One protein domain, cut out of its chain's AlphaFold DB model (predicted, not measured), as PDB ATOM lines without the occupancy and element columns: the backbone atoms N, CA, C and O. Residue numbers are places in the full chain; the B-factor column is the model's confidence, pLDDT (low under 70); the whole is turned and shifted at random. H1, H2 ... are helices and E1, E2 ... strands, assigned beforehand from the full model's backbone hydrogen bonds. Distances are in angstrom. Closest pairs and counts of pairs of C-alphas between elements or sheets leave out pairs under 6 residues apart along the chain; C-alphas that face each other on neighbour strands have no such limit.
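Overview. This is residues 194 to 402 of the 409 residues of an uncharacterized protein of Phytophthora parasitica P1569 (UniProt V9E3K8). Four long helices run lengthwise side by side as a bundle, a rod with the tiny two-stranded antiparallel sheet E1 - E2 at one end and residues 395 to 402 sticking out at the other. The 209 printed residues, mostly helix, run E1 H1 H2 E2 H3 H4. The whole is loose, radius of gyration of the C-alphas 22.2 A, spanning 76 by 29 by 26 A.

Arrangement. E1, residues 194 to 196, and E2, residues 288 to 291, are antiparallel neighbours; N 195 and O 289, 2.9 A apart, are within hydrogen-bond range. H1, residues 197 to 230, touches H4, residues 356 to 400, the same way at a shallow tilt of 18 degrees; the closest C-alphas, Lys 209 and Ile 368, are 5.5 A apart. H2, residues 242 to 284, touches H3, residues 311 to 340; the closest C-alphas, Ile 263 and Lys 322, are 5.2 A apart. Every O i to N i+4 pair is within hydrogen-bond range in H2 and H3, 28 of 30 in H1, 39 of 41 in H4.

Along the chain. H4 is 66.7 A long, H2 62.7 A, H1 49.4 A, H3 42.9 A. C-alpha 194 begins E1 at (-26.477, 12.207, -37.637); C-alpha 400 ends H4 at (-46.124, 82.656, -34.314).

Size, cuts and confidence. The printed part has no cut. Links H1 to H2, E2 to H3 and H3 to H4 are long. pLDDT is under 70 in 81 residues, among them 285 to 310.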
ATOM      1  N   ALA A 194     -25.094  12.610 -37.799       61.50
ATOM      2  CA  ALA A 194     -26.477  12.207 -37.637       61.50
ATOM      3  C   ALA A 194     -26.975  12.559 -36.216       61.50
ATOM      4  O   ALA A 194     -26.474  12.023 -35.227       61.50
ATOM      5  N   ARG A 195     -27.956  13.464 -36.107       66.44
ATOM      6  CA  ARG A 195     -28.673  13.767 -34.850       66.44
ATOM      7  C   ARG A 195     -30.068  13.146 -34.869       66.44
ATOM      8  O   ARG A 195     -30.548  12.694 -35.910       66.44
ATOM      9  N   VAL A 196     -30.744  13.155 -33.721       73.12
ATOM     10  CA  VAL A 196     -32.189  12.918 -33.661       73.12
ATOM     11  C   VAL A 196     -32.922  14.151 -34.191       73.12
ATOM     12  O   VAL A 196     -32.714  15.272 -33.728       73.12
ATOM     13  N   ALA A 197     -33.821  13.910 -35.141       68.88
ATOM     14  CA  ALA A 197     -34.756  14.848 -35.747       68.88
ATOM     15  C   ALA A 197     -35.361  15.845 -34.745       68.88
ATOM     16  O   ALA A 197     -35.191  17.060 -34.868       68.88
ATOM     17  N   GLY A 198     -36.051  15.320 -33.727       73.00
ATOM     18  CA  GLY A 198     -36.739  16.134 -32.730       73.00
ATOM     19  C   GLY A 198     -35.815  16.890 -31.777       73.00
ATOM     20  O   GLY A 198     -36.293  17.770 -31.076       73.00
ATOM     21  N   GLU A 199     -34.523  16.564 -31.725       77.69
ATOM     22  CA  GLU A 199     -33.551  17.256 -30.870       77.69
ATOM     23  C   GLU A 199     -32.934  18.433 -31.620       77.69
ATOM     24  O   GLU A 199     -32.997  19.551 -31.123       77.69
ATOM     25  N   PHE A 200     -32.489  18.238 -32.868       78.69
ATOM     26  CA  PHE A 200     -32.000  19.353 -33.689       78.69
ATOM     27  C   PHE A 200     -33.067  20.437 -33.909       78.69
ATOM     28  O   PHE A 200     -32.751  21.621 -33.870       78.69
ATOM     29  N   GLY A 201     -34.337  20.061 -34.101       81.50
ATOM     30  CA  GLY A 201     -35.420  21.044 -34.221       81.50
ATOM     31  C   GLY A 201     -35.723  21.804 -32.920       81.50
ATOM     32  O   GLY A 201     -36.100  22.971 -32.976       81.50
ATOM     33  N   VAL A 202     -35.509  21.189 -31.749       84.75
ATOM     34  CA  VAL A 202     -35.603  21.875 -30.445       84.75
ATOM     35  C   VAL A 202     -34.403  22.806 -30.234       84.75
ATOM     36  O   VAL A 202     -34.603  23.949 -29.829       84.75
ATOM     37  N   ASP A 203     -33.186  22.358 -30.564       84.94
ATOM     38  CA  ASP A 203     -31.959  23.168 -30.507       84.94
ATOM     39  C   ASP A 203     -32.063  24.411 -31.411       84.94
ATOM     40  O   ASP A 203     -31.739  25.521 -30.992       84.94
ATOM     41  N   LEU A 204     -32.569  24.230 -32.638       86.56
ATOM     42  CA  LEU A 204     -32.818  25.286 -33.626       86.56
ATOM     43  C   LEU A 204     -33.765  26.364 -33.080       86.56
ATOM     44  O   LEU A 204     -33.456  27.550 -33.169       86.56
ATOM     45  N   LEU A 205     -34.891  25.968 -32.480       89.88
ATOM     46  CA  LEU A 205     -35.833  26.919 -31.881       89.88
ATOM     47  C   LEU A 205     -35.281  27.583 -30.609       89.88
ATOM     48  O   LEU A 205     -35.645  28.721 -30.320       89.88
ATOM     49  N   LEU A 206     -34.388  26.917 -29.868       88.81
ATOM     50  CA  LEU A 206     -33.732  27.494 -28.693       88.81
ATOM     51  C   LEU A 206     -32.705  28.573 -29.071       88.81
ATOM     52  O   LEU A 206     -32.771  29.670 -28.521       88.81
ATOM     53  N   ASP A 207     -31.796  28.300 -30.015       87.00
ATOM     54  CA  ASP A 207     -30.846  29.312 -30.516       87.00
ATOM     55  C   ASP A 207     -31.622  30.466 -31.167       87.00
ATOM     56  O   ASP A 207     -31.426  31.621 -30.799       87.00
ATOM     57  N   ALA A 208     -32.620  30.173 -32.011       88.62
ATOM     58  CA  ALA A 208     -33.459  31.208 -32.616       88.62
ATOM     59  C   ALA A 208     -34.157  32.108 -31.573       88.62
ATOM     60  O   ALA A 208     -34.156  33.333 -31.721       88.62
ATOM     61  N   LYS A 209     -34.692  31.533 -30.486       90.62
ATOM     62  CA  LYS A 209     -35.241  32.296 -29.355       90.62
ATOM     63  C   LYS A 209     -34.187  33.190 -28.696       90.62
ATOM     64  O   LYS A 209     -34.472  34.356 -28.435       90.62
ATOM     65  N   LEU A 210     -33.000  32.660 -28.399       88.19
ATOM     66  CA  LEU A 210     -31.941  33.409 -27.713       88.19
ATOM     67  C   LEU A 210     -31.425  34.568 -28.578       88.19
ATOM     68  O   LEU A 210     -31.373  35.701 -28.108       88.19
ATOM     69  N   ARG A 211     -31.177  34.328 -29.871       86.25
ATOM     70  CA  ARG A 211     -30.786  35.369 -30.839       86.25
ATOM     71  C   ARG A 211     -31.833  36.467 -30.990       86.25
ATOM     72  O   ARG A 211     -31.474  37.633 -31.139       86.25
ATOM     73  N   MET A 212     -33.118  36.112 -30.967       88.44
ATOM     74  CA  MET A 212     -34.201  37.094 -31.006       88.44
ATOM     75  C   MET A 212     -34.269  37.903 -29.702       88.44
ATOM     76  O   MET A 212     -34.450  39.115 -29.751       88.44
ATOM     77  N   LEU A 213     -34.058  37.267 -28.544       89.31
ATOM     78  CA  LEU A 213     -34.037  37.942 -27.243       89.31
ATOM     79  C   LEU A 213     -32.887  38.955 -27.144       89.31
ATOM     80  O   LEU A 213     -33.118  40.095 -26.737       89.31
ATOM     81  N   ASP A 214     -31.676  38.567 -27.550       84.44
ATOM     82  CA  ASP A 214     -30.501  39.447 -27.573       84.44
ATOM     83  C   ASP A 214     -30.739  40.657 -28.494       84.44
ATOM     84  O   ASP A 214     -30.514  41.806 -28.103       84.44
ATOM     85  N   PHE A 215     -31.262  40.406 -29.699       86.38
ATOM     86  CA  PHE A 215     -31.585  41.436 -30.687       86.38
ATOM     87  C   PHE A 215     -32.637  42.428 -30.186       86.38
ATOM     88  O   PHE A 215     -32.385  43.633 -30.166       86.38
ATOM     89  N   VAL A 216     -33.794  41.939 -29.732       87.25
ATOM     90  CA  VAL A 216     -34.893  42.785 -29.244       87.25
ATOM     91  C   VAL A 216     -34.476  43.552 -27.988       87.25
ATOM     92  O   VAL A 216     -34.797  44.731 -27.857       87.25
ATOM     93  N   THR A 217     -33.657  42.959 -27.114       83.88
ATOM     94  CA  THR A 217     -33.047  43.674 -25.978       83.88
ATOM     95  C   THR A 217     -32.146  44.823 -26.441       83.88
ATOM     96  O   THR A 217     -32.196  45.913 -25.865       83.88
ATOM     97  N   MET A 218     -31.334  44.617 -27.483       84.19
ATOM     98  CA  MET A 218     -30.442  45.643 -28.034       84.19
ATOM     99  C   MET A 218     -31.223  46.776 -28.719       84.19
ATOM    100  O   MET A 218     -30.972  47.953 -28.454       84.19
ATOM    101  N   VAL A 219     -32.233  46.429 -29.518       85.00
ATOM    102  CA  VAL A 219     -33.139  47.376 -30.182       85.00
ATOM    103  C   VAL A 219     -33.949  48.183 -29.161       85.00
ATOM    104  O   VAL A 219     -33.951  49.410 -29.217       85.00
ATOM    105  N   ASN A 220     -34.528  47.547 -28.139       83.50
ATOM    106  CA  ASN A 220     -35.302  48.231 -27.094       83.50
ATOM    107  C   ASN A 220     -34.441  49.100 -26.154       83.50
ATOM    108  O   ASN A 220     -34.978  49.916 -25.400       83.50
ATOM    109  N   ARG A 221     -33.105  48.972 -26.178       80.62
ATOM    110  CA  ARG A 221     -32.189  49.974 -25.597       80.62
ATOM    111  C   ARG A 221     -32.039  51.188 -26.517       80.62
ATOM    112  O   ARG A 221     -32.054  52.310 -26.022       80.62
ATOM    113  N   ARG A 222     -31.942  50.978 -27.834       79.38
ATOM    114  CA  ARG A 222     -31.816  52.051 -28.831       79.38
ATOM    115  C   ARG A 222     -33.098  52.860 -29.021       79.38
ATOM    116  O   ARG A 222     -33.001  54.079 -29.090       79.38
ATOM    117  N   TRP A 223     -34.278  52.235 -28.995       81.75
ATOM    118  CA  TRP A 223     -35.559  52.953 -28.959       81.75
ATOM    119  C   TRP A 223     -35.630  53.933 -27.786       81.75
ATOM    120  O   TRP A 223     -35.989  55.088 -27.978       81.75
ATOM    121  N   ARG A 224     -35.219  53.512 -26.581       79.62
ATOM    122  CA  ARG A 224     -35.150  54.413 -25.421       79.62
ATOM    123  C   ARG A 224     -34.110  55.514 -25.617       79.62
ATOM    124  O   ARG A 224     -34.467  56.671 -25.486       79.62
ATOM    125  N   ALA A 225     -32.894  55.180 -26.051       76.56
ATOM    126  CA  ALA A 225     -31.859  56.182 -26.313       76.56
ATOM    127  C   ALA A 225     -32.277  57.245 -27.352       76.56
ATOM    128  O   ALA A 225     -31.940  58.411 -27.179       76.56
ATOM    129  N   LEU A 226     -33.035  56.879 -28.395       75.88
ATOM    130  CA  LEU A 226     -33.599  57.844 -29.349       75.88
ATOM    131  C   LEU A 226     -34.660  58.742 -28.700       75.88
ATOM    132  O   LEU A 226     -34.567  59.959 -28.837       75.88
ATOM    133  N   LYS A 227     -35.614  58.158 -27.958       74.12
ATOM    134  CA  LYS A 227     -36.633  58.909 -27.203       74.12
ATOM    135  C   LYS A 227     -35.991  59.866 -26.181       74.12
ATOM    136  O   LYS A 227     -36.455  60.989 -26.030       74.12
ATOM    137  N   ASP A 228     -34.907  59.449 -25.524       68.88
ATOM    138  CA  ASP A 228     -34.161  60.247 -24.541       68.88
ATOM    139  C   ASP A 228     -33.352  61.383 -25.205       68.88
ATOM    140  O   ASP A 228     -33.360  62.514 -24.719       68.88
ATOM    141  N   LEU A 229     -32.676  61.114 -26.335       64.00
ATOM    142  CA  LEU A 229     -31.928  62.122 -27.105       64.00
ATOM    143  C   LEU A 229     -32.845  63.214 -27.667       64.00
ATOM    144  O   LEU A 229     -32.496  64.393 -27.633       64.00
ATOM    145  N   GLU A 230     -34.037  62.840 -28.133       57.34
ATOM    146  CA  GLU A 230     -35.042  63.779 -28.632       57.34
ATOM    147  C   GLU A 230     -35.456  64.839 -27.594       57.34
ATOM    148  O   GLU A 230     -35.835  65.951 -27.968       57.34
ATOM    149  N   VAL A 231     -35.399  64.530 -26.297       51.81
ATOM    150  CA  VAL A 231     -35.788  65.462 -25.222       51.81
ATOM    151  C   VAL A 231     -34.744  66.572 -25.011       51.81
ATOM    152  O   VAL A 231     -35.068  67.605 -24.426       51.81
ATOM    153  N   LEU A 232     -33.506  66.394 -25.488       41.94
ATOM    154  CA  LEU A 232     -32.365  67.241 -25.119       41.94
ATOM    155  C   LEU A 232     -31.996  68.342 -26.128       41.94
ATOM    156  O   LEU A 232     -31.376  69.322 -25.715       41.94
ATOM    157  N   GLU A 233     -32.385  68.237 -27.403       45.78
ATOM    158  CA  GLU A 233     -32.063  69.250 -28.424       45.78
ATOM    159  C   GLU A 233     -33.300  69.970 -28.998       45.78
ATOM    160  O   GLU A 233     -34.039  69.404 -29.809       45.78
ATOM    161  N   PRO A 234     -33.498  71.263 -28.681       41.97
ATOM    162  CA  PRO A 234     -34.093  72.205 -29.621       41.97
ATOM    163  C   PRO A 234     -33.030  72.612 -30.659       41.97
ATOM    164  O   PRO A 234     -31.944  73.059 -30.284       41.97
ATOM    165  N   LEU A 235     -33.321  72.483 -31.962       45.22
ATOM    166  CA  LEU A 235     -32.368  72.860 -33.017       45.22
ATOM    167  C   LEU A 235     -32.070  74.367 -32.985       45.22
ATOM    168  O   LEU A 235     -32.852  75.185 -33.466       45.22
ATOM    169  N   ASN A 236     -30.897  74.720 -32.468       40.88
ATOM    170  CA  ASN A 236     -30.401  76.089 -32.429       40.88
ATOM    171  C   ASN A 236     -29.579  76.364 -33.707       40.88
ATOM    172  O   ASN A 236     -28.351  76.287 -33.709       40.88
ATOM    173  N   GLY A 237     -30.272  76.605 -34.827       37.25
ATOM    174  CA  GLY A 237     -29.677  76.791 -36.156       37.25
ATOM    175  C   GLY A 237     -30.507  77.721 -37.050       37.25
ATOM    176  O   GLY A 237     -31.727  77.781 -36.928       37.25
ATOM    177  N   ASN A 238     -29.836  78.481 -37.923       40.12
ATOM    178  CA  ASN A 238     -30.434  79.614 -38.642       40.12
ATOM    179  C   ASN A 238     -31.603  79.242 -39.576       40.12
ATOM    180  O   ASN A 238     -31.613  78.194 -40.218       40.12
ATOM    181  N   LEU A 239     -32.547  80.179 -39.705       45.56
ATOM    182  CA  LEU A 239     -33.910  79.997 -40.229       45.56
ATOM    183  C   LEU A 239     -34.050  79.775 -41.760       45.56
ATOM    184  O   LEU A 239     -35.126  79.978 -42.317       45.56
ATOM    185  N   THR A 240     -32.990  79.375 -42.465       43.03
ATOM    186  CA  THR A 240     -32.959  79.263 -43.939       43.03
ATOM    187  C   THR A 240     -32.421  77.892 -44.370       43.03
ATOM    188  O   THR A 240     -31.214  77.677 -44.293       43.03
ATOM    189  N   THR A 241     -33.223  76.930 -44.837       48.78
ATOM    190  CA  THR A 241     -34.616  76.970 -45.337       48.78
ATOM    191  C   THR A 241     -35.510  75.933 -44.640       48.78
ATOM    192  O   THR A 241     -35.480  74.747 -44.964       48.78
ATOM    193  N   LYS A 242     -36.351  76.388 -43.701       55.38
ATOM    194  CA  LYS A 242     -37.168  75.526 -42.825       55.38
ATOM    195  C   LYS A 242     -38.043  74.502 -43.578       55.38
ATOM    196  O   LYS A 242     -37.894  73.304 -43.353       55.38
ATOM    197  N   THR A 243     -38.822  74.949 -44.563       56.59
ATOM    198  CA  THR A 243     -39.745  74.100 -45.345       56.59
ATOM    199  C   THR A 243     -39.049  72.946 -46.075       56.59
ATOM    200  O   THR A 243     -39.587  71.850 -46.160       56.59
ATOM    201  N   GLN A 244     -37.818  73.148 -46.562       55.12
ATOM    202  CA  GLN A 244     -37.057  72.099 -47.260       55.12
ATOM    203  C   GLN A 244     -36.520  71.028 -46.300       55.12
ATOM    204  O   GLN A 244     -36.304  69.886 -46.703       55.12
ATOM    205  N   ILE A 245     -36.313  71.382 -45.028       61.09
ATOM    206  CA  ILE A 245     -35.951  70.434 -43.970       61.09
ATOM    207  C   ILE A 245     -37.191  69.626 -43.562       61.09
ATOM    208  O   ILE A 245     -37.091  68.414 -43.390       61.09
ATOM    209  N   GLU A 246     -38.355  70.269 -43.473       64.88
ATOM    210  CA  GLU A 246     -39.640  69.634 -43.143       64.88
ATOM    211  C   GLU A 246     -40.101  68.665 -44.250       64.88
ATOM    212  O   GLU A 246     -40.359  67.495 -43.965       64.88
ATOM    213  N   GLU A 247     -40.071  69.073 -45.525       64.44
ATOM    214  CA  GLU A 247     -40.335  68.188 -46.676       64.44
ATOM    215  C   GLU A 247     -39.377  66.982 -46.717       64.44
ATOM    216  O   GLU A 247     -39.795  65.844 -46.967       64.44
ATOM    217  N   ALA A 248     -38.087  67.197 -46.430       65.44
ATOM    218  CA  ALA A 248     -37.103  66.119 -46.367       65.44
ATOM    219  C   ALA A 248     -37.367  65.159 -45.192       65.44
ATOM    220  O   ALA A 248     -37.263  63.943 -45.366       65.44
ATOM    221  N   GLN A 249     -37.745  65.668 -44.016       72.56
ATOM    222  CA  GLN A 249     -38.109  64.841 -42.861       72.56
ATOM    223  C   GLN A 249     -39.377  64.022 -43.131       72.56
ATOM    224  O   GLN A 249     -39.367  62.813 -42.890       72.56
ATOM    225  N   ALA A 250     -40.420  64.624 -43.709       76.12
ATOM    226  CA  ALA A 250     -41.640  63.923 -44.109       76.12
ATOM    227  C   ALA A 250     -41.352  62.796 -45.119       76.12
ATOM    228  O   ALA A 250     -41.826  61.670 -44.954       76.12
ATOM    229  N   SER A 251     -40.494  63.058 -46.113       79.38
ATOM    230  CA  SER A 251     -40.037  62.057 -47.087       79.38
ATOM    231  C   SER A 251     -39.285  60.888 -46.428       79.38
ATOM    232  O   SER A 251     -39.537  59.718 -46.740       79.38
ATOM    233  N   VAL A 252     -38.411  61.165 -45.450       80.25
ATOM    234  CA  VAL A 252     -37.728  60.105 -44.688       80.25
ATOM    235  C   VAL A 252     -38.710  59.316 -43.817       80.25
ATOM    236  O   VAL A 252     -38.599  58.091 -43.785       80.25
ATOM    237  N   MET A 253     -39.691  59.960 -43.175       86.12
ATOM    238  CA  MET A 253     -40.715  59.290 -42.356       86.12
ATOM    239  C   MET A 253     -41.631  58.374 -43.182       86.12
ATOM    240  O   MET A 253     -41.876  57.235 -42.786       86.12
ATOM    241  N   GLU A 254     -42.075  58.795 -44.368       85.69
ATOM    242  CA  GLU A 254     -42.862  57.928 -45.260       85.69
ATOM    243  C   GLU A 254     -42.033  56.727 -45.756       85.69
ATOM    244  O   GLU A 254     -42.497  55.584 -45.830       85.69
ATOM    245  N   SER A 255     -40.740  56.951 -45.993       86.31
ATOM    246  CA  SER A 255     -39.811  55.873 -46.310       86.31
ATOM    247  C   SER A 255     -39.555  54.947 -45.101       86.31
ATOM    248  O   SER A 255     -39.479  53.736 -45.292       86.31
ATOM    249  N   ILE A 256     -39.536  55.448 -43.855       87.94
ATOM    250  CA  ILE A 256     -39.506  54.619 -42.630       87.94
ATOM    251  C   ILE A 256     -40.723  53.687 -42.578       87.94
ATOM    252  O   ILE A 256     -40.540  52.486 -42.382       87.94
ATOM    253  N   LYS A 257     -41.947  54.181 -42.827       89.69
ATOM    254  CA  LYS A 257     -43.167  53.340 -42.859       89.69
ATOM    255  C   LYS A 257     -43.052  52.183 -43.853       89.69
ATOM    256  O   LYS A 257     -43.484  51.067 -43.555       89.69
ATOM    257  N   THR A 258     -42.421  52.431 -45.000       89.50
ATOM    258  CA  THR A 258     -42.126  51.395 -46.004       89.50
ATOM    259  C   THR A 258     -41.189  50.322 -45.435       89.50
ATOM    260  O   THR A 258     -41.481  49.132 -45.524       89.50
ATOM    261  N   VAL A 259     -40.105  50.721 -44.759       88.31
ATOM    262  CA  VAL A 259     -39.163  49.783 -44.118       88.31
ATOM    263  C   VAL A 259     -39.824  49.014 -42.958       88.31
ATOM    264  O   VAL A 259     -39.594  47.814 -42.813       88.31
ATOM    265  N   MET A 260     -40.729  49.636 -42.189       90.50
ATOM    266  CA  MET A 260     -41.542  48.940 -41.175       90.50
ATOM    267  C   MET A 260     -42.434  47.848 -41.790       90.50
ATOM    268  O   MET A 260     -42.659  46.816 -41.158       90.50
ATOM    269  N   ALA A 261     -42.961  48.044 -43.004       86.44
ATOM    270  CA  ALA A 261     -43.740  47.017 -43.699       86.44
ATOM    271  C   ALA A 261     -42.864  45.819 -44.114       86.44
ATOM    272  O   ALA A 261     -43.261  44.676 -43.882       86.44
ATOM    273  N   ASP A 262     -41.649  46.063 -44.615       81.56
ATOM    274  CA  ASP A 262     -40.668  45.008 -44.919       81.56
ATOM    275  C   ASP A 262     -40.238  44.223 -43.664       81.56
ATOM    276  O   ASP A 262     -40.034  43.006 -43.722       81.56
ATOM    277  N   ILE A 263     -40.129  44.896 -42.513       89.00
ATOM    278  CA  ILE A 263     -39.870  44.252 -41.215       89.00
ATOM    279  C   ILE A 263     -41.035  43.337 -40.839       89.00
ATOM    280  O   ILE A 263     -40.804  42.164 -40.557       89.00
ATOM    281  N   ARG A 264     -42.285  43.819 -40.909       88.50
ATOM    282  CA  ARG A 264     -43.484  43.009 -40.614       88.50
ATOM    283  C   ARG A 264     -43.622  41.807 -41.554       88.50
ATOM    284  O   ARG A 264     -43.951  40.711 -41.102       88.50
ATOM    285  N   ALA A 265     -43.288  41.970 -42.835       82.12
ATOM    286  CA  ALA A 265     -43.199  40.855 -43.776       82.12
ATOM    287  C   ALA A 265     -42.131  39.832 -43.346       82.12
ATOM    288  O   ALA A 265     -42.405  38.636 -43.327       82.12
ATOM    289  N   SER A 266     -40.951  40.292 -42.915       86.75
ATOM    290  CA  SER A 266     -39.860  39.430 -42.427       86.75
ATOM    291  C   SER A 266     -40.204  38.713 -41.107       86.75
ATOM    292  O   SER A 266     -39.805  37.568 -40.905       86.75
ATOM    293  N   GLN A 267     -40.980  39.341 -40.218       88.12
ATOM    294  CA  GLN A 267     -41.511  38.716 -38.997       88.12
ATOM    295  C   GLN A 267     -42.519  37.600 -39.320       88.12
ATOM    296  O   GLN A 267     -42.475  36.532 -38.708       88.12
ATOM    297  N   LEU A 268     -43.409  37.815 -40.297       86.38
ATOM    298  CA  LEU A 268     -44.329  36.780 -40.781       86.38
ATOM    299  C   LEU A 268     -43.564  35.611 -41.418       86.38
ATOM    300  O   LEU A 268     -43.842  34.455 -41.107       86.38
ATOM    301  N   ASP A 269     -42.562  35.917 -42.245       84.06
ATOM    302  CA  ASP A 269     -41.675  34.936 -42.876       84.06
ATOM    303  C   ASP A 269     -40.981  34.055 -41.817       84.06
ATOM    304  O   ASP A 269     -40.986  32.829 -41.926       84.06
ATOM    305  N   LEU A 270     -40.463  34.662 -40.741       88.62
ATOM    306  CA  LEU A 270     -39.864  33.943 -39.612       88.62
ATOM    307  C   LEU A 270     -40.868  33.029 -38.896       88.62
ATOM    308  O   LEU A 270     -40.540  31.878 -38.612       88.62
ATOM    309  N   ASN A 271     -42.080  33.518 -38.619       86.69
ATOM    310  CA  ASN A 271     -43.124  32.724 -37.969       86.69
ATOM    311  C   ASN A 271     -43.511  31.491 -38.806       86.69
ATOM    312  O   ASN A 271     -43.702  30.413 -38.243       86.69
ATOM    313  N   CYS A 272     -43.549  31.609 -40.136       85.38
ATOM    314  CA  CYS A 272     -43.755  30.473 -41.040       85.38
ATOM    315  C   CYS A 272     -42.592  29.466 -40.987       85.38
ATOM    316  O   CYS A 272     -42.820  28.265 -40.852       85.38
ATOM    317  N   GLU A 273     -41.336  29.928 -41.038       85.12
ATOM    318  CA  GLU A 273     -40.168  29.037 -40.934       85.12
ATOM    319  C   GLU A 273     -40.102  28.323 -39.567       85.12
ATOM    320  O   GLU A 273     -39.728  27.152 -39.503       85.12
ATOM    321  N   VAL A 274     -40.505  28.994 -38.482       88.38
ATOM    322  CA  VAL A 274     -40.639  28.409 -37.136       88.38
ATOM    323  C   VAL A 274     -41.767  27.373 -37.088       88.38
ATOM    324  O   VAL A 274     -41.550  26.268 -36.589       88.38
ATOM    325  N   ALA A 275     -42.944  27.676 -37.645       85.81
ATOM    326  CA  ALA A 275     -44.077  26.751 -37.689       85.81
ATOM    327  C   ALA A 275     -43.734  25.449 -38.436       85.81
ATOM    328  O   ALA A 275     -43.967  24.363 -37.898       85.81
ATOM    329  N   ASP A 276     -43.083  25.541 -39.602       83.31
ATOM    330  CA  ASP A 276     -42.614  24.373 -40.359       83.31
ATOM    331  C   ASP A 276     -41.646  23.496 -39.528       83.31
ATOM    332  O   ASP A 276     -41.687  22.268 -39.631       83.31
ATOM    333  N   VAL A 277     -40.780  24.087 -38.684       85.06
ATOM    334  CA  VAL A 277     -39.909  23.323 -37.762       85.06
ATOM    335  C   VAL A 277     -40.738  22.604 -36.695       85.06
ATOM    336  O   VAL A 277     -40.488  21.427 -36.431       85.06
ATOM    337  N   VAL A 278     -41.740  23.260 -36.101       85.62
ATOM    338  CA  VAL A 278     -42.615  22.649 -35.083       85.62
ATOM    339  C   VAL A 278     -43.412  21.476 -35.659       85.62
ATOM    340  O   VAL A 278     -43.450  20.407 -35.044       85.62
ATOM    341  N   GLU A 279     -44.031  21.640 -36.832       83.62
ATOM    342  CA  GLU A 279     -44.762  20.556 -37.501       83.62
ATOM    343  C   GLU A 279     -43.838  19.394 -37.860       83.62
ATOM    344  O   GLU A 279     -44.159  18.227 -37.609       83.62
ATOM    345  N   TRP A 280     -42.651  19.699 -38.387       79.00
ATOM    346  CA  TRP A 280     -41.695  18.670 -38.760       79.00
ATOM    347  C   TRP A 280     -41.160  17.907 -37.537       79.00
ATOM    348  O   TRP A 280     -41.070  16.679 -37.593       79.00
ATOM    349  N   VAL A 281     -40.885  18.581 -36.409       80.12
ATOM    350  CA  VAL A 281     -40.506  17.930 -35.137       80.12
ATOM    351  C   VAL A 281     -41.635  17.045 -34.608       80.12
ATOM    352  O   VAL A 281     -41.371  15.918 -34.185       80.12
ATOM    353  N   LYS A 282     -42.893  17.506 -34.673       80.62
ATOM    354  CA  LYS A 282     -44.074  16.708 -34.299       80.62
ATOM    355  C   LYS A 282     -44.171  15.425 -35.129       80.62
ATOM    356  O   LYS A 282     -44.323  14.348 -34.555       80.62
ATOM    357  N   ALA A 283     -44.028  15.526 -36.450       77.56
ATOM    358  CA  ALA A 283     -44.132  14.389 -37.363       77.56
ATOM    359  C   ALA A 283     -42.926  13.430 -37.300       77.56
ATOM    360  O   ALA A 283     -43.098  12.218 -37.421       77.56
ATOM    361  N   ASN A 284     -41.706  13.946 -37.107       73.38
ATOM    362  CA  ASN A 284     -40.474  13.179 -37.317       73.38
ATOM    363  C   ASN A 284     -39.637  12.931 -36.057       73.38
ATOM    364  O   ASN A 284     -38.563  12.356 -36.190       73.38
ATOM    365  N   SER A 285     -40.113  13.302 -34.864       66.75
ATOM    366  CA  SER A 285     -39.387  13.306 -33.574       66.75
ATOM    367  C   SER A 285     -38.346  12.199 -33.308       66.75
ATOM    368  O   SER A 285     -37.318  12.505 -32.705       66.75
ATOM    369  N   SER A 286     -38.576  10.954 -33.748       67.31
ATOM    370  CA  SER A 286     -37.687   9.792 -33.541       67.31
ATOM    371  C   SER A 286     -36.762   9.435 -34.719       67.31
ATOM    372  O   SER A 286     -35.992   8.483 -34.611       67.31
ATOM    373  N   HIS A 287     -36.842  10.130 -35.856       67.50
ATOM    374  CA  HIS A 287     -35.975   9.867 -37.009       67.50
ATOM    375  C   HIS A 287     -34.549  10.366 -36.761       67.50
ATOM    376  O   HIS A 287     -34.318  11.252 -35.938       67.50
ATOM    377  N   SER A 288     -33.586   9.825 -37.505       62.44
ATOM    378  CA  SER A 288     -32.237  10.379 -37.563       62.44
ATOM    379  C   SER A 288     -32.075  11.223 -38.824       62.44
ATOM    380  O   SER A 288     -32.539  10.823 -39.892       62.44
ATOM    381  N   VAL A 289     -31.443  12.388 -38.692       64.12
ATOM    382  CA  VAL A 289     -31.145  13.306 -39.798       64.12
ATOM    383  C   VAL A 289     -29.652  13.597 -39.821       64.12
ATOM    384  O   VAL A 289     -29.065  13.932 -38.792       64.12
ATOM    385  N   ALA A 290     -29.057  13.471 -41.005       61.03
ATOM    386  CA  ALA A 290     -27.718  13.947 -41.317       61.03
ATOM    387  C   ALA A 290     -27.678  15.478 -41.228       61.03
ATOM    388  O   ALA A 290     -28.425  16.150 -41.937       61.03
ATOM    389  N   VAL A 291     -26.843  16.035 -40.346       59.78
ATOM    390  CA  VAL A 291     -26.842  17.480 -40.082       59.78
ATOM    391  C   VAL A 291     -25.587  18.159 -40.635       59.78
ATOM    392  O   VAL A 291     -24.538  18.170 -39.989       59.78
ATOM    393  N   ASP A 292     -25.723  18.801 -41.796       57.56
ATOM    394  CA  ASP A 292     -24.750  19.777 -42.304       57.56
ATOM    395  C   ASP A 292     -24.942  21.129 -41.586       57.56
ATOM    396  O   ASP A 292     -25.723  21.989 -42.006       57.56
ATOM    397  N   ILE A 293     -24.269  21.309 -40.441       55.12
ATOM    398  CA  ILE A 293     -24.340  22.546 -39.640       55.12
ATOM    399  C   ILE A 293     -23.440  23.625 -40.262       55.12
ATOM    400  O   ILE A 293     -22.396  23.988 -39.725       55.12
ATOM    401  N   ARG A 294     -23.875  24.166 -41.404       53.25
ATOM    402  CA  ARG A 294     -23.285  25.350 -42.062       53.25
ATOM    403  C   ARG A 294     -24.230  26.559 -42.081       53.25
ATOM    404  O   ARG A 294     -24.050  27.504 -42.849       53.25
ATOM    405  N   ALA A 295     -25.235  26.552 -41.206       55.31
ATOM    406  CA  ALA A 295     -26.086  27.704 -40.940       55.31
ATOM    407  C   ALA A 295     -25.385  28.687 -39.987       55.31
ATOM    408  O   ALA A 295     -25.531  28.610 -38.770       55.31
ATOM    409  N   ALA A 296     -24.618  29.620 -40.551       57.41
ATOM    410  CA  ALA A 296     -24.204  30.811 -39.819       57.41
ATOM    411  C   ALA A 296     -25.430  31.712 -39.580       57.41
ATOM    412  O   ALA A 296     -26.083  32.138 -40.536       57.41
ATOM    413  N   TYR A 297     -25.733  31.986 -38.310       61.19
ATOM    414  CA  TYR A 297     -26.627  33.076 -37.913       61.19
ATOM    415  C   TYR A 297     -25.927  34.431 -38.084       61.19
ATOM    416  O   TYR A 297     -24.694  34.462 -38.133       61.19
ATOM    417  N   PRO A 298     -26.671  35.551 -38.130       59.03
ATOM    418  CA  PRO A 298     -26.066  36.877 -38.105       59.03
ATOM    419  C   PRO A 298     -25.297  37.060 -36.786       59.03
ATOM    420  O   PRO A 298     -25.890  37.175 -35.715       59.03
ATOM    421  N   THR A 299     -23.964  37.030 -36.847       52.59
ATOM    422  CA  THR A 299     -23.090  37.187 -35.669       52.59
ATOM    423  C   THR A 299     -22.785  38.644 -35.339       52.59
ATOM    424  O   THR A 299     -22.336  38.925 -34.230       52.59
ATOM    425  N   HIS A 300     -23.032  39.561 -36.277       52.75
ATOM    426  CA  HIS A 300     -22.740  40.983 -36.132       52.75
ATOM    427  C   HIS A 300     -23.898  41.828 -36.656       52.75
ATOM    428  O   HIS A 300     -24.075  41.989 -37.860       52.75
ATOM    429  N   LEU A 301     -24.637  42.437 -35.732       49.59
ATOM    430  CA  LEU A 301     -25.133  43.784 -35.968       49.59
ATOM    431  C   LEU A 301     -23.966  44.731 -35.703       49.59
ATOM    432  O   LEU A 301     -23.532  44.866 -34.558       49.59
ATOM    433  N   GLU A 302     -23.477  45.412 -36.737       48.50
ATOM    434  CA  GLU A 302     -22.649  46.611 -36.560       48.50
ATOM    435  C   GLU A 302     -23.539  47.791 -36.143       48.50
ATOM    436  O   GLU A 302     -23.604  48.810 -36.820       48.50
ATOM    437  N   LEU A 303     -24.227  47.630 -35.004       49.62
ATOM    438  CA  LEU A 303     -25.057  48.640 -34.349       49.62
ATOM    439  C   LEU A 303     -24.153  49.740 -33.771       49.62
ATOM    440  O   LEU A 303     -24.041  49.927 -32.558       49.62
ATOM    441  N   GLY A 304     -23.481  50.493 -34.639       45.44
ATOM    442  CA  GLY A 304     -22.902  51.779 -34.280       45.44
ATOM    443  C   GLY A 304     -24.010  52.720 -33.808       45.44
ATOM    444  O   GLY A 304     -25.166  52.584 -34.205       45.44
ATOM    445  N   LEU A 305     -23.699  53.667 -32.925       45.84
ATOM    446  CA  LEU A 305     -24.477  54.904 -32.924       45.84
ATOM    447  C   LEU A 305     -23.894  55.750 -34.052       45.84
ATOM    448  O   LEU A 305     -22.714  56.093 -34.018       45.84
ATOM    449  N   SER A 306     -24.711  56.010 -35.067       49.38
ATOM    450  CA  SER A 306     -24.407  56.980 -36.115       49.38
ATOM    451  C   SER A 306     -24.195  58.359 -35.482       49.38
ATOM    452  O   SER A 306     -24.871  58.701 -34.514       49.38
ATOM    453  N   GLU A 307     -23.311  59.183 -36.048       49.28
ATOM    454  CA  GLU A 307     -23.150  60.595 -35.645       49.28
ATOM    455  C   GLU A 307     -24.337  61.477 -36.105       49.28
ATOM    456  O   GLU A 307     -24.293  62.701 -36.008       49.28
ATOM    457  N   ARG A 308     -25.401  60.865 -36.645       54.88
ATOM    458  CA  ARG A 308     -26.641  61.531 -37.048       54.88
ATOM    459  C   ARG A 308     -27.650  61.574 -35.905       54.88
ATOM    460  O   ARG A 308     -27.745  60.655 -35.096       54.88
ATOM    461  N   PHE A 309     -28.471  62.617 -35.920       61.41
ATOM    462  CA  PHE A 309     -29.486  62.901 -34.908       61.41
ATOM    463  C   PHE A 309     -30.904  62.853 -35.503       61.41
ATOM    464  O   PHE A 309     -31.094  62.880 -36.724       61.41
ATOM    465  N   GLY A 310     -31.907  62.760 -34.628       67.69
ATOM    466  CA  GLY A 310     -33.326  62.801 -34.990       67.69
ATOM    467  C   GLY A 310     -33.770  61.717 -35.987       67.69
ATOM    468  O   GLY A 310     -33.316  60.572 -35.937       67.69
ATOM    469  N   VAL A 311     -34.659  62.102 -36.911       72.62
ATOM    470  CA  VAL A 311     -35.311  61.223 -37.907       72.62
ATOM    471  C   VAL A 311     -34.312  60.399 -38.736       72.62
ATOM    472  O   VAL A 311     -34.605  59.262 -39.101       72.62
ATOM    473  N   LEU A 312     -33.109  60.921 -39.004       73.44
ATOM    474  CA  LEU A 312     -32.076  60.182 -39.742       73.44
ATOM    475  C   LEU A 312     -31.487  59.020 -38.926       73.44
ATOM    476  O   LEU A 312     -31.215  57.966 -39.491       73.44
ATOM    477  N   CYS A 313     -31.340  59.179 -37.608       77.19
ATOM    478  CA  CYS A 313     -30.855  58.117 -36.722       77.19
ATOM    479  C   CYS A 313     -31.930  57.041 -36.490       77.19
ATOM    480  O   CYS A 313     -31.640  55.844 -36.519       77.19
ATOM    481  N   LEU A 314     -33.198  57.463 -36.365       83.75
ATOM    482  CA  LEU A 314     -34.355  56.562 -36.397       83.75
ATOM    483  C   LEU A 314     -34.371  55.739 -37.694       83.75
ATOM    484  O   LEU A 314     -34.537  54.521 -37.652       83.75
ATOM    485  N   ARG A 315     -34.151  56.388 -38.844       85.25
ATOM    486  CA  ARG A 315     -34.127  55.722 -40.148       85.25
ATOM    487  C   ARG A 315     -33.051  54.640 -40.245       85.25
ATOM    488  O   ARG A 315     -33.359  53.533 -40.683       85.25
ATOM    489  N   GLU A 316     -31.818  54.949 -39.852       82.88
ATOM    490  CA  GLU A 316     -30.698  53.999 -39.926       82.88
ATOM    491  C   GLU A 316     -30.951  52.763 -39.052       82.88
ATOM    492  O   GLU A 316     -30.803  51.638 -39.525       82.88
ATOM    493  N   LEU A 317     -31.471  52.956 -37.836       85.88
ATOM    494  CA  LEU A 317     -31.846  51.859 -36.944       85.88
ATOM    495  C   LEU A 317     -32.966  50.971 -37.521       85.88
ATOM    496  O   LEU A 317     -32.902  49.748 -37.402       85.88
ATOM    497  N   VAL A 318     -33.974  51.549 -38.181       89.12
ATOM    498  CA  VAL A 318     -35.048  50.772 -38.830       89.12
ATOM    499  C   VAL A 318     -34.506  49.982 -40.042       89.12
ATOM    500  O   VAL A 318     -34.864  48.816 -40.217       89.12
ATOM    501  N   ASP A 319     -33.580  50.534 -40.838       86.81
ATOM    502  CA  ASP A 319     -32.915  49.787 -41.925       86.81
ATOM    503  C   ASP A 319     -31.980  48.667 -41.407       86.81
ATOM    504  O   ASP A 319     -31.899  47.596 -42.019       86.81
ATOM    505  N   GLU A 320     -31.305  48.859 -40.269       86.44
ATOM    506  CA  GLU A 320     -30.515  47.810 -39.603       86.44
ATOM    507  C   GLU A 320     -31.396  46.669 -39.073       86.44
ATOM    508  O   GLU A 320     -31.080  45.494 -39.279       86.44
ATOM    509  N   ILE A 321     -32.543  46.998 -38.466       89.94
ATOM    510  CA  ILE A 321     -33.534  46.017 -37.996       89.94
ATOM    511  C   ILE A 321     -34.070  45.185 -39.163       89.94
ATOM    512  O   ILE A 321     -34.131  43.957 -39.062       89.94
ATOM    513  N   LYS A 322     -34.395  45.823 -40.296       88.50
ATOM    514  CA  LYS A 322     -34.774  45.124 -41.533       88.50
ATOM    515  C   LYS A 322     -33.682  44.156 -41.987       88.50
ATOM    516  O   LYS A 322     -33.991  42.999 -42.272       88.50
ATOM    517  N   ARG A 323     -32.421  44.601 -42.037       85.94
ATOM    518  CA  ARG A 323     -31.294  43.763 -42.476       85.94
ATOM    519  C   ARG A 323     -31.131  42.530 -41.588       85.94
ATOM    520  O   ARG A 323     -31.120  41.416 -42.107       85.94
ATOM    521  N   TYR A 324     -31.096  42.711 -40.266       88.19
ATOM    522  CA  TYR A 324     -30.981  41.591 -39.331       88.19
ATOM    523  C   TYR A 324     -32.157  40.620 -39.447       88.19
ATOM    524  O   TYR A 324     -31.936  39.418 -39.549       88.19
ATOM    525  N   MET A 325     -33.399  41.116 -39.505       87.69
ATOM    526  CA  MET A 325     -34.577  40.258 -39.669       87.69
ATOM    527  C   MET A 325     -34.509  39.423 -40.957       87.69
ATOM    528  O   MET A 325     -34.799  38.228 -40.922       87.69
ATOM    529  N   GLN A 326     -34.075  40.011 -42.074       84.62
ATOM    530  CA  GLN A 326     -33.923  39.300 -43.347       84.62
ATOM    531  C   GLN A 326     -32.809  38.240 -43.296       84.62
ATOM    532  O   GLN A 326     -33.024  37.097 -43.708       84.62
ATOM    533  N   GLU A 327     -31.636  38.569 -42.751       83.38
ATOM    534  CA  GLU A 327     -30.532  37.611 -42.603       83.38
ATOM    535  C   GLU A 327     -30.865  36.487 -41.608       83.38
ATOM    536  O   GLU A 327     -30.536  35.322 -41.847       83.38
ATOM    537  N   PHE A 328     -31.577  36.805 -40.527       86.50
ATOM    538  CA  PHE A 328     -32.014  35.852 -39.511       86.50
ATOM    539  C   PHE A 328     -33.065  34.870 -40.050       86.50
ATOM    540  O   PHE A 328     -32.917  33.657 -39.873       86.50
ATOM    541  N   VAL A 329     -34.058  35.357 -40.806       85.00
ATOM    542  CA  VAL A 329     -34.982  34.511 -41.585       85.00
ATOM    543  C   VAL A 329     -34.203  33.576 -42.507       85.00
ATOM    544  O   VAL A 329     -34.472  32.376 -42.537       85.00
ATOM    545  N   ILE A 330     -33.204  34.087 -43.235       83.56
ATOM    546  CA  ILE A 330     -32.368  33.279 -44.134       83.56
ATOM    547  C   ILE A 330     -31.575  32.210 -43.362       83.56
ATOM    548  O   ILE A 330     -31.456  31.085 -43.856       83.56
ATOM    549  N   ALA A 331     -31.067  32.510 -42.164       83.56
ATOM    550  CA  ALA A 331     -30.366  31.548 -41.315       83.56
ATOM    551  C   ALA A 331     -31.296  30.423 -40.824       83.56
ATOM    552  O   ALA A 331     -31.011  29.250 -41.076       83.56
ATOM    553  N   VAL A 332     -32.450  30.756 -40.230       84.38
ATOM    554  CA  VAL A 332     -33.451  29.768 -39.775       84.38
ATOM    555  C   VAL A 332     -33.951  28.914 -40.949       84.38
ATOM    556  O   VAL A 332     -33.985  27.685 -40.859       84.38
ATOM    557  N   ARG A 333     -34.222  29.540 -42.101       84.81
ATOM    558  CA  ARG A 333     -34.611  28.882 -43.361       84.81
ATOM    559  C   ARG A 333     -33.547  27.929 -43.905       84.81
ATOM    560  O   ARG A 333     -33.889  26.893 -44.479       84.81
ATOM    561  N   ARG A 334     -32.256  28.232 -43.731       80.88
ATOM    562  CA  ARG A 334     -31.146  27.315 -44.061       80.88
ATOM    563  C   ARG A 334     -31.103  26.134 -43.088       80.88
ATOM    564  O   ARG A 334     -31.120  24.995 -43.552       80.88
ATOM    565  N   SER A 335     -31.139  26.385 -41.778       80.38
ATOM    566  CA  SER A 335     -31.167  25.344 -40.736       80.38
ATOM    567  C   SER A 335     -32.332  24.368 -40.921       80.38
ATOM    568  O   SER A 335     -32.153  23.152 -40.885       80.38
ATOM    569  N   ARG A 336     -33.530  24.887 -41.208       82.12
ATOM    570  CA  ARG A 336     -34.714  24.071 -41.486       82.12
ATOM    571  C   ARG A 336     -34.586  23.251 -42.769       82.12
ATOM    572  O   ARG A 336     -35.015  22.105 -42.795       82.12
ATOM    573  N   ARG A 337     -33.979  23.786 -43.834       79.19
ATOM    574  CA  ARG A 337     -33.732  23.015 -45.069       79.19
ATOM    575  C   ARG A 337     -32.725  21.880 -44.867       79.19
ATOM    576  O   ARG A 337     -32.850  20.868 -45.549       79.19
ATOM    577  N   ALA A 338     -31.780  22.011 -43.933       73.62
ATOM    578  CA  ALA A 338     -30.943  20.889 -43.506       73.62
ATOM    579  C   ALA A 338     -31.765  19.832 -42.738       73.62
ATOM    580  O   ALA A 338     -31.582  18.640 -42.954       73.62
ATOM    581  N   LEU A 339     -32.725  20.262 -41.910       69.38
ATOM    582  CA  LEU A 339     -33.597  19.370 -41.140       69.38
ATOM    583  C   LEU A 339     -34.615  18.596 -42.003       69.38
ATOM    584  O   LEU A 339     -34.755  17.383 -41.866       69.38
ATOM    585  N   CYS A 340     -35.321  19.290 -42.899       63.56
ATOM    586  CA  CYS A 340     -36.422  18.737 -43.699       63.56
ATOM    587  C   CYS A 340     -35.986  18.225 -45.088       63.56
ATOM    588  O   CYS A 340     -36.776  17.612 -45.813       63.56
ATOM    589  N   GLY A 341     -34.753  18.525 -45.506       61.19
ATOM    590  CA  GLY A 341     -34.309  18.380 -46.891       61.19
ATOM    591  C   GLY A 341     -35.111  19.261 -47.863       61.19
ATOM    592  O   GLY A 341     -35.721  20.264 -47.492       61.19
ATOM    593  N   LYS A 342     -35.153  18.861 -49.141       48.91
ATOM    594  CA  LYS A 342     -35.997  19.500 -50.176       48.91
ATOM    595  C   LYS A 342     -37.454  18.997 -50.179       48.91
ATOM    596  O   LYS A 342     -38.201  19.319 -51.100       48.91
ATOM    597  N   SER A 343     -37.851  18.161 -49.217       42.03
ATOM    598  CA  SER A 343     -39.107  17.405 -49.273       42.03
ATOM    599  C   SER A 343     -40.280  18.194 -48.687       42.03
ATOM    600  O   SER A 343     -40.594  18.071 -47.509       42.03
ATOM    601  N   THR A 344     -40.968  18.971 -49.526       42.88
ATOM    602  CA  THR A 344     -42.194  19.710 -49.158       42.88
ATOM    603  C   THR A 344     -43.420  18.815 -48.925       42.88
ATOM    604  O   THR A 344     -44.445  19.277 -48.432       42.88
ATOM    605  N   THR A 345     -43.344  17.525 -49.257       39.88
ATOM    606  CA  THR A 345     -44.408  16.542 -49.025       39.88
ATOM    607  C   THR A 345     -44.425  16.048 -47.577       39.88
ATOM    608  O   THR A 345     -43.952  14.955 -47.261       39.88
ATOM    609  N   PHE A 346     -45.050  16.834 -46.698       49.19
ATOM    610  CA  PHE A 346     -45.466  16.390 -45.368       49.19
ATOM    611  C   PHE A 346     -46.466  15.231 -45.487       49.19
ATOM    612  O   PHE A 346     -47.667  15.418 -45.684       49.19
ATOM    613  N   ARG A 347     -45.973  13.993 -45.387       41.34
ATOM    614  CA  ARG A 347     -46.827  12.802 -45.374       41.34
ATOM    615  C   ARG A 347     -47.538  12.725 -44.028       41.34
ATOM    616  O   ARG A 347     -46.935  12.290 -43.054       41.34
ATOM    617  N   THR A 348     -48.814  13.105 -43.994       40.78
ATOM    618  CA  THR A 348     -49.656  13.078 -42.790       40.78
ATOM    619  C   THR A 348     -49.635  11.690 -42.143       40.78
ATOM    620  O   THR A 348     -50.288  10.757 -42.613       40.78
ATOM    621  N   GLN A 349     -48.862  11.542 -41.069       41.25
ATOM    622  CA  GLN A 349     -48.861  10.359 -40.220       41.25
ATOM    623  C   GLN A 349     -49.378  10.727 -38.832       41.25
ATOM    624  O   GLN A 349     -49.123  11.813 -38.324       41.25
ATOM    625  N   VAL A 350     -50.165   9.791 -38.303       42.91
ATOM    626  CA  VAL A 350     -50.885   9.769 -37.023       42.91
ATOM    627  C   VAL A 350     -50.323  10.734 -35.975       42.91
ATOM    628  O   VAL A 350     -49.164  10.619 -35.587       42.91
ATOM    629  N   VAL A 351     -51.191  11.619 -35.467       43.25
ATOM    630  CA  VAL A 351     -50.902  12.527 -34.347       43.25
ATOM    631  C   VAL A 351     -50.331  11.733 -33.172       43.25
ATOM    632  O   VAL A 351     -51.053  11.006 -32.486       43.25
ATOM    633  N   ALA A 352     -49.026  11.871 -32.944       49.72
ATOM    634  CA  ALA A 352     -48.388  11.362 -31.745       49.72
ATOM    635  C   ALA A 352     -48.890  12.150 -30.526       49.72
ATOM    636  O   ALA A 352     -49.104  13.361 -30.594       49.72
ATOM    637  N   THR A 353     -49.061  11.464 -29.395       53.56
ATOM    638  CA  THR A 353     -49.333  12.111 -28.104       53.56
ATOM    639  C   THR A 353     -48.263  13.172 -27.810       53.56
ATOM    640  O   THR A 353     -47.084  12.859 -28.008       53.56
ATOM    641  N   PRO A 354     -48.620  14.378 -27.316       56.75
ATOM    642  CA  PRO A 354     -47.649  15.431 -27.026       56.75
ATOM    643  C   PRO A 354     -46.488  14.920 -26.171       56.75
ATOM    644  O   PRO A 354     -46.690  14.369 -25.090       56.75
ATOM    645  N   THR A 355     -45.269  15.086 -26.679       67.00
ATOM    646  CA  THR A 355     -44.041  14.742 -25.952       67.00
ATOM    647  C   THR A 355     -43.465  15.987 -25.284       67.00
ATOM    648  O   THR A 355     -43.771  17.107 -25.683       67.00
ATOM    649  N   GLU A 356     -42.557  15.812 -24.327       72.81
ATOM    650  CA  GLU A 356     -41.847  16.936 -23.700       72.81
ATOM    651  C   GLU A 356     -41.060  17.788 -24.722       72.81
ATOM    652  O   GLU A 356     -40.924  18.999 -24.563       72.81
ATOM    653  N   ARG A 357     -40.584  17.183 -25.823       71.56
ATOM    654  CA  ARG A 357     -39.991  17.932 -26.946       71.56
ATOM    655  C   ARG A 357     -41.042  18.794 -27.656       71.56
ATOM    656  O   ARG A 357     -40.762  19.937 -27.995       71.56
ATOM    657  N   THR A 358     -42.257  18.269 -27.833       74.00
ATOM    658  CA  THR A 358     -43.385  18.974 -28.462       74.00
ATOM    659  C   THR A 358     -43.780  20.228 -27.683       74.00
ATOM    660  O   THR A 358     -43.917  21.286 -28.290       74.00
ATOM    661  N   THR A 359     -43.904  20.137 -26.355       79.31
ATOM    662  CA  THR A 359     -44.262  21.295 -25.519       79.31
ATOM    663  C   THR A 359     -43.146  22.339 -25.501       79.31
ATOM    664  O   THR A 359     -43.421  23.518 -25.704       79.31
ATOM    665  N   ARG A 360     -41.872  21.921 -25.396       80.62
ATOM    666  CA  ARG A 360     -40.714  22.832 -25.508       80.62
ATOM    667  C   ARG A 360     -40.699  23.596 -26.843       80.62
ATOM    668  O   ARG A 360     -40.463  24.800 -26.839       80.62
ATOM    669  N   CYS A 361     -40.994  22.937 -27.970       84.06
ATOM    670  CA  CYS A 361     -41.131  23.605 -29.272       84.06
ATOM    671  C   CYS A 361     -42.230  24.680 -29.272       84.06
ATOM    672  O   CYS A 361     -42.022  25.766 -29.814       84.06
ATOM    673  N   GLU A 362     -43.388  24.395 -28.675       84.44
ATOM    674  CA  GLU A 362     -44.516  25.333 -28.600       84.44
ATOM    675  C   GLU A 362     -44.214  26.523 -27.674       84.44
ATOM    676  O   GLU A 362     -44.549  27.658 -28.007       84.44
ATOM    677  N   ASP A 363     -43.503  26.296 -26.567       86.44
ATOM    678  CA  ASP A 363     -43.074  27.350 -25.643       86.44
ATOM    679  C   ASP A 363     -41.973  28.249 -26.230       86.44
ATOM    680  O   ASP A 363     -41.985  29.464 -26.016       86.44
ATOM    681  N   PHE A 364     -41.043  27.690 -27.012       90.12
ATOM    682  CA  PHE A 364     -40.053  28.483 -27.748       90.12
ATOM    683  C   PHE A 364     -40.701  29.270 -28.890       90.12
ATOM    684  O   PHE A 364     -40.394  30.445 -29.053       90.12
ATOM    685  N   THR A 365     -41.653  28.673 -29.612       88.88
ATOM    686  CA  THR A 365     -42.415  29.344 -30.681       88.88
ATOM    687  C   THR A 365     -43.210  30.531 -30.149       88.88
ATOM    688  O   THR A 365     -43.112  31.622 -30.705       88.88
ATOM    689  N   ARG A 366     -43.939  30.347 -29.040       89.62
ATOM    690  CA  ARG A 366     -44.671  31.432 -28.371       89.62
ATOM    691  C   ARG A 366     -43.720  32.554 -27.968       89.62
ATOM    692  O   ARG A 366     -43.899  33.680 -28.399       89.62
ATOM    693  N   SER A 367     -42.632  32.204 -27.285       91.44
ATOM    694  CA  SER A 367     -41.624  33.171 -26.852       91.44
ATOM    695  C   SER A 367     -40.890  33.885 -27.994       91.44
ATOM    696  O   SER A 367     -40.346  34.955 -27.744       91.44
ATOM    697  N   ILE A 368     -40.822  33.316 -29.203       90.94
ATOM    698  CA  ILE A 368     -40.333  34.023 -30.395       90.94
ATOM    699  C   ILE A 368     -41.402  35.009 -30.871       90.94
ATOM    700  O   ILE A 368     -41.085  36.177 -31.062       90.94
ATOM    701  N   ALA A 369     -42.659  34.577 -31.008       90.69
ATOM    702  CA  ALA A 369     -43.761  35.447 -31.416       90.69
ATOM    703  C   ALA A 369     -43.950  36.644 -30.463       90.69
ATOM    704  O   ALA A 369     -44.114  37.765 -30.936       90.69
ATOM    705  N   ASP A 370     -43.836  36.425 -29.150       91.00
ATOM    706  CA  ASP A 370     -43.875  37.474 -28.124       91.00
ATOM    707  C   ASP A 370     -42.789  38.541 -28.387       91.00
ATOM    708  O   ASP A 370     -43.098  39.722 -28.503       91.00
ATOM    709  N   LEU A 371     -41.537  38.131 -28.630       92.19
ATOM    710  CA  LEU A 371     -40.429  39.051 -28.940       92.19
ATOM    711  C   LEU A 371     -40.609  39.804 -30.274       92.19
ATOM    712  O   LEU A 371     -40.159  40.942 -30.411       92.19
ATOM    713  N   LEU A 372     -41.269  39.199 -31.268       91.06
ATOM    714  CA  LEU A 372     -41.607  39.882 -32.526       91.06
ATOM    715  C   LEU A 372     -42.731  40.915 -32.330       91.06
ATOM    716  O   LEU A 372     -42.752  41.929 -33.035       91.06
ATOM    717  N   ASN A 373     -43.626  40.700 -31.361       91.75
ATOM    718  CA  ASN A 373     -44.615  41.692 -30.945       91.75
ATOM    719  C   ASN A 373     -43.932  42.852 -30.203       91.75
ATOM    720  O   ASN A 373     -44.106  43.989 -30.635       91.75
ATOM    721  N   ASP A 374     -43.078  42.578 -29.206       88.62
ATOM    722  CA  ASP A 374     -42.289  43.592 -28.475       88.62
ATOM    723  C   ASP A 374     -41.505  44.510 -29.434       88.62
ATOM    724  O   ASP A 374     -41.505  45.737 -29.304       88.62
ATOM    725  N   LEU A 375     -40.847  43.913 -30.438       91.00
ATOM    726  CA  LEU A 375     -40.112  44.629 -31.484       91.00
ATOM    727  C   LEU A 375     -41.027  45.548 -32.306       91.00
ATOM    728  O   LEU A 375     -40.639  46.664 -32.652       91.00
ATOM    729  N   SER A 376     -42.231  45.074 -32.627       89.75
ATOM    730  CA  SER A 376     -43.222  45.819 -33.409       89.75
ATOM    731  C   SER A 376     -43.836  46.965 -32.614       89.75
ATOM    732  O   SER A 376     -44.015  48.050 -33.159       89.75
ATOM    733  N   GLU A 377     -44.137  46.739 -31.334       89.31
ATOM    734  CA  GLU A 377     -44.672  47.741 -30.415       89.31
ATOM    735  C   GLU A 377     -43.657  48.866 -30.197       89.31
ATOM    736  O   GLU A 377     -43.946  50.009 -30.545       89.31
ATOM    737  N   GLY A 378     -42.429  48.545 -29.772       85.94
ATOM    738  CA  GLY A 378     -41.375  49.546 -29.569       85.94
ATOM    739  C   GLY A 378     -41.016  50.331 -30.840       85.94
ATOM    740  O   GLY A 378     -40.725  51.528 -30.768       85.94
ATOM    741  N   MET A 379     -41.087  49.692 -32.014       89.00
ATOM    742  CA  MET A 379     -40.896  50.358 -33.308       89.00
ATOM    743  C   MET A 379     -42.062  51.300 -33.645       89.00
ATOM    744  O   MET A 379     -41.818  52.441 -34.034       89.00
ATOM    745  N   ASN A 380     -43.314  50.858 -33.474       89.50
ATOM    746  CA  ASN A 380     -44.500  51.691 -33.695       89.50
ATOM    747  C   ASN A 380     -44.511  52.900 -32.741       89.50
ATOM    748  O   ASN A 380     -44.630  54.027 -33.208       89.50
ATOM    749  N   GLU A 381     -44.324  52.682 -31.433       88.38
ATOM    750  CA  GLU A 381     -44.243  53.750 -30.426       88.38
ATOM    751  C   GLU A 381     -43.213  54.815 -30.805       88.38
ATOM    752  O   GLU A 381     -43.485  56.011 -30.719       88.38
ATOM    753  N   THR A 382     -42.004  54.381 -31.181       85.00
ATOM    754  CA  THR A 382     -40.903  55.305 -31.464       85.00
ATOM    755  C   THR A 382     -41.202  56.109 -32.723       85.00
ATOM    756  O   THR A 382     -41.083  57.327 -32.687       85.00
ATOM    757  N   VAL A 383     -41.672  55.478 -33.804       86.31
ATOM    758  CA  VAL A 383     -42.043  56.204 -35.030       86.31
ATOM    759  C   VAL A 383     -43.178  57.200 -34.767       86.31
ATOM    760  O   VAL A 383     -43.055  58.359 -35.152       86.31
ATOM    761  N   THR A 384     -44.226  56.810 -34.036       86.69
ATOM    762  CA  THR A 384     -45.361  57.699 -33.744       86.69
ATOM    763  C   THR A 384     -44.996  58.886 -32.842       86.69
ATOM    764  O   THR A 384     -45.582  59.954 -33.000       86.69
ATOM    765  N   LEU A 385     -44.003  58.773 -31.951       83.81
ATOM    766  CA  LEU A 385     -43.491  59.935 -31.202       83.81
ATOM    767  C   LEU A 385     -42.865  60.986 -32.136       83.81
ATOM    768  O   LEU A 385     -43.199  62.169 -32.030       83.81
ATOM    769  N   PHE A 386     -42.046  60.552 -33.097       81.00
ATOM    770  CA  PHE A 386     -41.473  61.433 -34.120       81.00
ATOM    771  C   PHE A 386     -42.555  62.024 -35.050       81.00
ATOM    772  O   PHE A 386     -42.479  63.203 -35.395       81.00
ATOM    773  N   GLU A 387     -43.588  61.253 -35.424       82.31
ATOM    774  CA  GLU A 387     -44.728  61.752 -36.222       82.31
ATOM    775  C   GLU A 387     -45.525  62.841 -35.486       82.31
ATOM    776  O   GLU A 387     -45.785  63.904 -36.053       82.31
ATOM    777  N   ILE A 388     -45.885  62.605 -34.218       78.81
ATOM    778  CA  ILE A 388     -46.615  63.579 -33.391       78.81
ATOM    779  C   ILE A 388     -45.805  64.871 -33.258       78.81
ATOM    780  O   ILE A 388     -46.357  65.964 -33.392       78.81
ATOM    781  N   ARG A 389     -44.491  64.767 -33.026       69.44
ATOM    782  CA  ARG A 389     -43.647  65.946 -32.832       69.44
ATOM    783  C   ARG A 389     -43.489  66.781 -34.099       69.44
ATOM    784  O   ARG A 389     -43.498  68.004 -33.984       69.44
ATOM    785  N   ALA A 390     -43.394  66.161 -35.277       68.06
ATOM    786  CA  ALA A 390     -43.382  66.886 -36.547       68.06
ATOM    787  C   ALA A 390     -44.640  67.766 -36.692       68.06
ATOM    788  O   ALA A 390     -44.526  68.979 -36.861       68.06
ATOM    789  N   ALA A 391     -45.828  67.192 -36.467       67.44
ATOM    790  CA  ALA A 391     -47.093  67.934 -36.487       67.44
ATOM    791  C   ALA A 391     -47.185  69.022 -35.391       67.44
ATOM    792  O   ALA A 391     -47.774  70.083 -35.603       67.44
ATOM    793  N   CYS A 392     -46.582  68.809 -34.215       61.72
ATOM    794  CA  CYS A 392     -46.503  69.850 -33.183       61.72
ATOM    795  C   CYS A 392     -45.587  71.022 -33.574       61.72
ATOM    796  O   CYS A 392     -45.871  72.155 -33.185       61.72
ATOM    797  N   VAL A 393     -44.516  70.789 -34.344       57.41
ATOM    798  CA  VAL A 393     -43.662  71.874 -34.862       57.41
ATOM    799  C   VAL A 393     -44.439  72.731 -35.861       57.41
ATOM    800  O   VAL A 393     -44.438  73.953 -35.709       57.41
ATOM    801  N   GLU A 394     -45.165  72.114 -36.800       52.25
ATOM    802  CA  GLU A 394     -46.041  72.812 -37.760       52.25
ATOM    803  C   GLU A 394     -47.062  73.721 -37.048       52.25
ATOM    804  O   GLU A 394     -47.211  74.894 -37.396       52.25
ATOM    805  N   ALA A 395     -47.711  73.215 -35.992       51.28
ATOM    806  CA  ALA A 395     -48.700  73.972 -35.223       51.28
ATOM    807  C   ALA A 395     -48.112  75.227 -34.546       51.28
ATOM    808  O   ALA A 395     -48.719  76.294 -34.602       51.28
ATOM    809  N   THR A 396     -46.919  75.133 -33.943       48.75
ATOM    810  CA  THR A 396     -46.298  76.288 -33.255       48.75
ATOM    811  C   THR A 396     -45.831  77.405 -34.193       48.75
ATOM    812  O   THR A 396     -45.707  78.547 -33.760       48.75
ATOM    813  N   VAL A 397     -45.603  77.111 -35.479       48.41
ATOM    814  CA  VAL A 397     -45.297  78.139 -36.490       48.41
ATOM    815  C   VAL A 397     -46.538  78.960 -36.819       48.41
ATOM    816  O   VAL A 397     -46.466  80.186 -36.858       48.41
ATOM    817  N   TYR A 398     -47.680  78.291 -36.986       45.16
ATOM    818  CA  TYR A 398     -48.935  78.923 -37.396       45.16
ATOM    819  C   TYR A 398     -49.509  79.919 -36.377       45.16
ATOM    820  O   TYR A 398     -50.220  80.842 -36.777       45.16
ATOM    821  N   ASP A 399     -49.199  79.761 -35.087       43.50
ATOM    822  CA  ASP A 399     -49.510  80.774 -34.069       43.50
ATOM    823  C   ASP A 399     -48.474  81.917 -34.049       43.50
ATOM    824  O   ASP A 399     -48.844  83.065 -33.814       43.50
ATOM    825  N   SER A 400     -47.194  81.643 -34.343       45.59
ATOM    826  CA  SER A 400     -46.124  82.656 -34.314       45.59
ATOM    827  C   SER A 400     -46.147  83.618 -35.505       45.59
ATOM    828  O   SER A 400     -45.805  84.781 -35.336       45.59
ATOM    829  N   GLU A 401     -46.559  83.181 -36.700       46.47
ATOM    830  CA  GLU A 401     -46.719  84.083 -37.860       46.47
ATOM    831  C   GLU A 401     -47.950  85.003 -37.734       46.47
ATOM    832  O   GLU A 401     -48.180  85.867 -38.579       46.47
ATOM    833  N   LYS A 402     -48.759  84.824 -36.683       48.56
ATOM    834  CA  LYS A 402     -50.056  85.485 -36.506       48.56
ATOM    835  C   LYS A 402     -50.042  86.636 -35.494       48.56
ATOM    836  O   LYS A 402     -51.077  87.267 -35.294       48.56
TER     837      LYS A 402